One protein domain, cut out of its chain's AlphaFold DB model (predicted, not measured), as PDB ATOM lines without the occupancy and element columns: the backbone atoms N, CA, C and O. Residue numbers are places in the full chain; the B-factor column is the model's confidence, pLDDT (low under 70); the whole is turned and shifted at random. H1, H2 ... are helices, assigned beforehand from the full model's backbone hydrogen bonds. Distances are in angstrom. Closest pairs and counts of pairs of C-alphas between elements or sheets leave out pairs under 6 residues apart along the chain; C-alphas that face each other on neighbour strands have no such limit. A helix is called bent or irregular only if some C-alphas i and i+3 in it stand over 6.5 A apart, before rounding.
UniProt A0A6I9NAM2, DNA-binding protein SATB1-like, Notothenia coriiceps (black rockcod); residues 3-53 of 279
ATOM      1  N   TRP A   3     297.765 285.135 269.158       68.06
ATOM      2  CA  TRP A   3     298.531 284.879 267.929       68.06
ATOM      3  C   TRP A   3     300.047 284.738 268.136       68.06
ATOM      4  O   TRP A   3     300.668 283.869 267.541       68.06
ATOM      5  N   LEU A   4     300.641 285.518 269.049       62.50
ATOM      6  CA  LEU A   4     302.068 285.389 269.388       62.50
ATOM      7  C   LEU A   4     302.370 284.077 270.131       62.50
ATOM      8  O   LEU A   4     303.427 283.485 269.938       62.50
ATOM      9  N   CYS A   5     301.428 283.604 270.954       62.47
ATOM     10  CA  CYS A   5     301.517 282.289 271.589       62.47
ATOM     11  C   CYS A   5     301.367 281.158 270.565       62.47
ATOM     12  O   CYS A   5     302.059 280.151 270.681       62.47
ATOM     13  N   GLU A   6     300.508 281.342 269.557       64.56
ATOM     14  CA  GLU A   6     300.381 280.430 268.422       64.56
ATOM     15  C   GLU A   6     301.706 280.365 267.650       64.56
ATOM     16  O   GLU A   6     302.262 279.283 267.522       64.56
ATOM     17  N   LEU A   7     302.285 281.509 267.252       64.75
ATOM     18  CA  LEU A   7     303.580 281.584 266.554       64.75
ATOM     19  C   LEU A   7     304.718 280.904 267.328       64.75
ATOM     20  O   LEU A   7     305.534 280.211 266.737       64.75
ATOM     21  N   LEU A   8     304.763 281.067 268.655       61.06
ATOM     22  CA  LEU A   8     305.753 280.402 269.513       61.06
ATOM     23  C   LEU A   8     305.528 278.886 269.641       61.06
ATOM     24  O   LEU A   8     306.451 278.168 270.026       61.06
ATOM     25  N   ARG A   9     304.312 278.408 269.354       59.59
ATOM     26  CA  ARG A   9     303.925 276.992 269.353       59.59
ATOM     27  C   ARG A   9     304.167 276.323 267.998       59.59
ATOM     28  O   ARG A   9     304.426 275.117 267.981       59.59
ATOM     29  N   TRP A  10     304.126 277.072 266.889       54.75
ATOM     30  CA  TRP A  10     304.589 276.606 265.577       54.75
ATOM     31  C   TRP A  10     306.110 276.449 265.626       54.75
ATOM     32  O   TRP A  10     306.892 277.372 265.429       54.75
ATOM     33  N   LYS A  11     306.491 275.238 266.014       59.28
ATOM     34  CA  LYS A  11     307.835 274.696 266.156       59.28
ATOM     35  C   LYS A  11     308.622 274.817 264.850       59.28
ATOM     36  O   LYS A  11     308.653 273.884 264.054       59.28
ATOM     37  N   GLU A  12     309.274 275.951 264.665       59.09
ATOM     38  CA  GLU A  12     310.511 276.019 263.905       59.09
ATOM     39  C   GLU A  12     311.638 275.950 264.938       59.09
ATOM     40  O   GLU A  12     311.761 276.822 265.803       59.09
ATOM     41  N   ASP A  13     312.380 274.841 264.948       53.00
ATOM     42  CA  ASP A  13     313.573 274.735 265.783       53.00
ATOM     43  C   ASP A  13     314.506 275.897 265.404       53.00
ATOM     44  O   ASP A  13     314.793 276.064 264.216       53.00
ATOM     45  N   PRO A  14     314.965 276.734 266.355       54.94
ATOM     46  CA  PRO A  14     315.843 277.852 266.037       54.94
ATOM     47  C   PRO A  14     317.187 277.317 265.532       54.94
ATOM     48  O   PRO A  14     318.090 277.039 266.321       54.94
ATOM     49  N   SER A  15     317.326 277.152 264.218       53.28
ATOM     50  CA  SER A  15     318.606 276.877 263.577       53.28
ATOM     51  C   SER A  15     319.352 278.201 263.347       53.28
ATOM     52  O   SER A  15     318.730 279.227 263.046       53.28
ATOM     53  N   PRO A  16     320.691 278.228 263.496       55.72
ATOM     54  CA  PRO A  16     321.490 279.429 263.235       55.72
ATOM     55  C   PRO A  16     321.418 279.891 261.768       55.72
ATOM     56  O   PRO A  16     321.744 281.043 261.483       55.72
ATOM     57  N   GLU A  17     320.943 279.033 260.858       57.78
ATOM     58  CA  GLU A  17     320.666 279.346 259.452       57.78
ATOM     59  C   GLU A  17     319.665 280.498 259.267       57.78
ATOM     60  O   GLU A  17     319.733 281.207 258.264       57.78
ATOM     61  N   ASN A  18     318.765 280.733 260.227       66.31
ATOM     62  CA  ASN A  18     317.739 281.771 260.132       66.31
ATOM     63  C   ASN A  18     317.940 282.852 261.207       66.31
ATOM     64  O   ASN A  18     317.086 283.112 262.057       66.31
ATOM     65  N   ARG A  19     319.122 283.483 261.184       75.94
ATOM     66  CA  ARG A  19     319.548 284.507 262.156       75.94
ATOM     67  C   ARG A  19     318.477 285.579 262.419       75.94
ATOM     68  O   ARG A  19     318.228 285.917 263.572       75.94
ATOM     69  N   THR A  20     317.814 286.081 261.376       83.94
ATOM     70  CA  THR A  20     316.756 287.099 261.496       83.94
ATOM     71  C   THR A  20     315.516 286.569 262.212       83.94
ATOM     72  O   THR A  20     314.936 287.275 263.037       83.94
ATOM     73  N   LEU A  21     315.106 285.326 261.948       79.69
ATOM     74  CA  LEU A  21     313.999 284.698 262.669       79.69
ATOM     75  C   LEU A  21     314.333 284.563 264.158       79.69
ATOM     76  O   LEU A  21     313.507 284.887 265.008       79.69
ATOM     77  N   TRP A  22     315.564 284.163 264.481       80.31
ATOM     78  CA  TRP A  22     316.021 284.066 265.866       80.31
ATOM     79  C   TRP A  22     315.999 285.418 266.587       80.31
ATOM     80  O   TRP A  22     315.524 285.505 267.723       80.31
ATOM     81  N   GLU A  23     316.457 286.484 265.927       84.94
ATOM     82  CA  GLU A  23     316.416 287.852 266.456       84.94
ATOM     83  C   GLU A  23     314.969 288.320 266.690       84.94
ATOM     84  O   GLU A  23     314.652 288.807 267.779       84.94
ATOM     85  N   ASN A  24     314.068 288.091 265.726       85.25
ATOM     86  CA  ASN A  24     312.647 288.430 265.847       85.25
ATOM     87  C   ASN A  24     311.960 287.652 266.978       85.25
ATOM     88  O   ASN A  24     311.289 288.245 267.825       85.25
ATOM     89  N   LEU A  25     312.159 286.334 267.048       85.81
ATOM     90  CA  LEU A  25     311.592 285.499 268.107       85.81
ATOM     91  C   LEU A  25     312.139 285.887 269.481       85.81
ATOM     92  O   LEU A  25     311.381 285.933 270.449       85.81
ATOM     93  N   SER A  26     313.430 286.202 269.578       83.75
ATOM     94  CA  SER A  26     314.047 286.676 270.820       83.75
ATOM     95  C   SER A  26     313.470 288.022 271.257       83.75
ATOM     96  O   SER A  26     313.161 288.206 272.436       83.75
ATOM     97  N   MET A  27     313.256 288.943 270.316       88.94
ATOM     98  CA  MET A  27     312.624 290.237 270.575       88.94
ATOM     99  C   MET A  27     311.185 290.068 271.073       88.94
ATOM    100  O   MET A  27     310.832 290.623 272.115       88.94
ATOM    101  N   ILE A  28     310.388 289.238 270.395       89.38
ATOM    102  CA  ILE A  28     309.006 288.928 270.781       89.38
ATOM    103  C   ILE A  28     308.960 288.266 272.161       89.38
ATOM    104  O   ILE A  28     308.164 288.668 273.009       89.38
ATOM    105  N   ARG A  29     309.829 287.283 272.431       86.69
ATOM    106  CA  ARG A  29     309.908 286.627 273.748       86.69
ATOM    107  C   ARG A  29     310.247 287.624 274.849       86.69
ATOM    108  O   ARG A  29     309.624 287.579 275.909       86.69
ATOM    109  N   ARG A  30     311.184 288.545 274.600       88.62
ATOM    110  CA  ARG A  30     311.529 289.602 275.559       88.62
ATOM    111  C   ARG A  30     310.345 290.535 275.806       88.62
ATOM    112  O   ARG A  30     310.045 290.807 276.961       88.62
ATOM    113  N   PHE A  31     309.638 290.948 274.755       91.06
ATOM    114  CA  PHE A  31     308.448 291.796 274.866       91.06
ATOM    115  C   PHE A  31     307.313 291.119 275.644       91.06
ATOM    116  O   PHE A  31     306.714 291.728 276.523       91.06
ATOM    117  N   LEU A  32     307.047 289.836 275.389       89.88
ATOM    118  CA  LEU A  32     306.037 289.066 276.125       89.88
ATOM    119  C   LEU A  32     306.421 288.787 277.583       89.88
ATOM    120  O   LEU A  32     305.538 288.476 278.380       89.88
ATOM    121  N   SER A  33     307.709 288.889 277.917       90.69
ATOM    122  CA  SER A  33     308.207 288.747 279.289       90.69
ATOM    123  C   SER A  33     308.031 290.022 280.124       90.69
ATOM    124  O   SER A  33     308.176 289.962 281.342       90.69
ATOM    125  N   LEU A  34     307.724 291.163 279.492       91.44
ATOM    126  CA  LEU A  34     307.403 292.411 280.187       91.44
ATOM    127  C   LEU A  34     306.053 292.305 280.907       91.44
ATOM    128  O   LEU A  34     305.147 291.576 280.475       91.44
ATOM    129  N   CYS A  35     305.881 293.070 281.987       90.94
ATOM    130  CA  CYS A  35     304.585 293.123 282.657       90.94
ATOM    131  C   CYS A  35     303.534 293.800 281.757       90.94
ATOM    132  O   CYS A  35     303.854 294.497 280.795       90.94
ATOM    133  N   MET A  36     302.247 293.564 282.032       91.31
ATOM    134  CA  MET A  36     301.170 294.108 281.194       91.31
ATOM    135  C   MET A  36     301.210 295.643 281.137       91.31
ATOM    136  O   MET A  36     301.144 296.191 280.047       91.31
ATOM    137  N   ALA A  37     301.477 296.305 282.269       92.06
ATOM    138  CA  ALA A  37     301.625 297.759 282.334       92.06
ATOM    139  C   ALA A  37     302.783 298.296 281.469       92.06
ATOM    140  O   ALA A  37     302.645 299.339 280.843       92.06
ATOM    141  N   GLU A  38     303.912 297.584 281.397       92.94
ATOM    142  CA  GLU A  38     305.036 297.965 280.529       92.94
ATOM    143  C   GLU A  38     304.701 297.773 279.050       92.94
ATOM    144  O   GLU A  38     305.047 298.618 278.228       92.94
ATOM    145  N   ARG A  39     304.008 296.681 278.699       93.81
ATOM    146  CA  ARG A  39     303.544 296.466 277.322       93.81
ATOM    147  C   ARG A  39     302.562 297.554 276.898       93.81
ATOM    148  O   ARG A  39     302.711 298.093 275.807       93.81
ATOM    149  N   ASP A  40     301.619 297.902 277.768       90.12
ATOM    150  CA  ASP A  40     300.626 298.948 277.516       90.12
ATOM    151  C   ASP A  40     301.291 300.329 277.385       90.12
ATOM    152  O   ASP A  40     300.989 301.062 276.447       90.12
ATOM    153  N   ALA A  41     302.280 300.650 278.230       91.00
ATOM    154  CA  ALA A  41     303.051 301.892 278.125       91.00
ATOM    155  C   ALA A  41     303.820 302.003 276.797       91.00
ATOM    156  O   ALA A  41     303.873 303.081 276.206       91.00
ATOM    157  N   ILE A  42     304.389 300.897 276.299       89.44
ATOM    158  CA  ILE A  42     305.049 300.862 274.985       89.44
ATOM    159  C   ILE A  42     304.030 301.116 273.865       89.44
ATOM    160  O   ILE A  42     304.308 301.902 272.962       89.44
ATOM    161  N   TYR A  43     302.840 300.508 273.938       91.00
ATOM    162  CA  TYR A  43     301.776 300.747 272.958       91.00
ATOM    163  C   TYR A  43     301.268 302.195 272.978       91.00
ATOM    164  O   TYR A  43     301.092 302.795 271.916       91.00
ATOM    165  N   GLU A  44     301.067 302.786 274.157       89.56
ATOM    166  CA  GLU A  44     300.669 304.195 274.292       89.56
ATOM    167  C   GLU A  44     301.760 305.151 273.792       89.56
ATOM    168  O   GLU A  44     301.459 306.139 273.112       89.56
ATOM    169  N   GLN A  45     303.032 304.847 274.074       87.81
ATOM    170  CA  GLN A  45     304.179 305.616 273.598       87.81
ATOM    171  C   GLN A  45     304.286 305.579 272.069       87.81
ATOM    172  O   GLN A  45     304.479 306.627 271.451       87.81
ATOM    173  N   GLU A  46     304.134 304.406 271.449       83.56
ATOM    174  CA  GLU A  46     304.183 304.253 269.992       83.56
ATOM    175  C   GLU A  46     302.983 304.932 269.314       83.56
ATOM    176  O   GLU A  46     303.152 305.658 268.330       83.56
ATOM    177  N   SER A  47     301.787 304.799 269.898       77.50
ATOM    178  CA  SER A  47     300.577 305.486 269.433       77.50
ATOM    179  C   SER A  47     300.725 307.014 269.475       77.50
ATOM    180  O   SER A  47     300.337 307.708 268.531       77.50
ATOM    181  N   SER A  48     301.348 307.546 270.528       72.88
ATOM    182  CA  SER A  48     301.575 308.987 270.700       72.88
ATOM    183  C   SER A  48     302.705 309.521 269.809       72.88
ATOM    184  O   SER A  48     302.613 310.636 269.292       72.88
ATOM    185  N   ALA A  49     303.761 308.729 269.598       67.06
ATOM    186  CA  ALA A  49     304.905 309.097 268.765       67.06
ATOM    187  C   ALA A  49     304.568 309.090 267.262       67.06
ATOM    188  O   ALA A  49     304.994 309.995 266.540       67.06
ATOM    189  N   GLY A  50     303.763 308.130 266.791       63.66
ATOM    190  CA  GLY A  50     303.338 308.053 265.387       63.66
ATOM    191  C   GLY A  50     302.513 309.265 264.941       63.66
ATOM    192  O   GLY A  50     302.724 309.796 263.852       63.66
ATOM    193  N   GLN A  51     301.646 309.783 265.816       59.69
ATOM    194  CA  GLN A  51     300.838 310.970 265.515       59.69
ATOM    195  C   GLN A  51     301.679 312.251 265.414       59.69
ATOM    196  O   GLN A  51     301.401 313.107 264.578       59.69
ATOM    197  N   GLN A  52     302.749 312.387 266.203       57.78
ATOM    198  CA  GLN A  52     303.630 313.561 266.132       57.78
ATOM    199  C   GLN A  52     304.515 313.573 264.873       57.78
ATOM    200  O   GLN A  52     304.841 314.649 264.371       57.78
ATOM    201  N   GLN A  53     304.862 312.407 264.319       54.91
ATOM    202  CA  GLN A  53     305.651 312.302 263.083       54.91
ATOM    203  C   GLN A  53     304.837 312.673 261.829       54.91
ATOM    204  O   GLN A  53     305.367 313.315 260.928       54.91
TER     205      GLN A  53
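This is residues 3 to 53 of the 279 residues of the protein "DNA-binding protein SATB1-like" of Notothenia coriiceps (black rockcod) (UniProt A0A6I9NAM2). Two longer helices, H3 and H2, make a wide V, cornered at their tight link, and the short H1 folds back near H2; residues 43 to 53 of H3 stick out. The printed part has 51 residues, 42 of them in the named helices H1, H2 and H3, in that order along the chain, with no named strand; its class is all helix, and the whole is loose, with a radius of gyration of the C-alphas of 14.0 A, and elongated, spanning 39 by 23 by 15 A.

H3, residues 36 to 53, and H2, residues 16 to 32, are close but not clearly touching, about perpendicular at 76 degrees; their closest C-alphas, Phe 31 and Arg 39, are 7.2 A apart. H1, residues 3 to 9, is close to but not clearly touching H2, at a steep tilt of 51 degrees, opposite ways; the closest C-alphas, Leu 8 and Leu 25, are 7.9 A apart. H1 and H3 are apart. Every O i to N i+4 pair is within hydrogen-bond range in H1, 11 of 13 in H2 and 12 of 14 in H3.

H3 measures 26.1 A, ending at C-alpha 53 (305.651, 312.302, 263.083). H2 measures 22.3 A; it is irregular, C-alphas 17 and 20 being 8.9 A apart, with a kink of 41 degrees near residue 23. H1 measures 9.7 A from C-alpha 3 (298.531, 284.879, 267.929).

The farthest C-alphas, Asp 13 and Gln 52, are 40.1 A apart. The printed part has no cut and no long link. pLDDT is under 70 in residues 3 to 18 and 49 to 53.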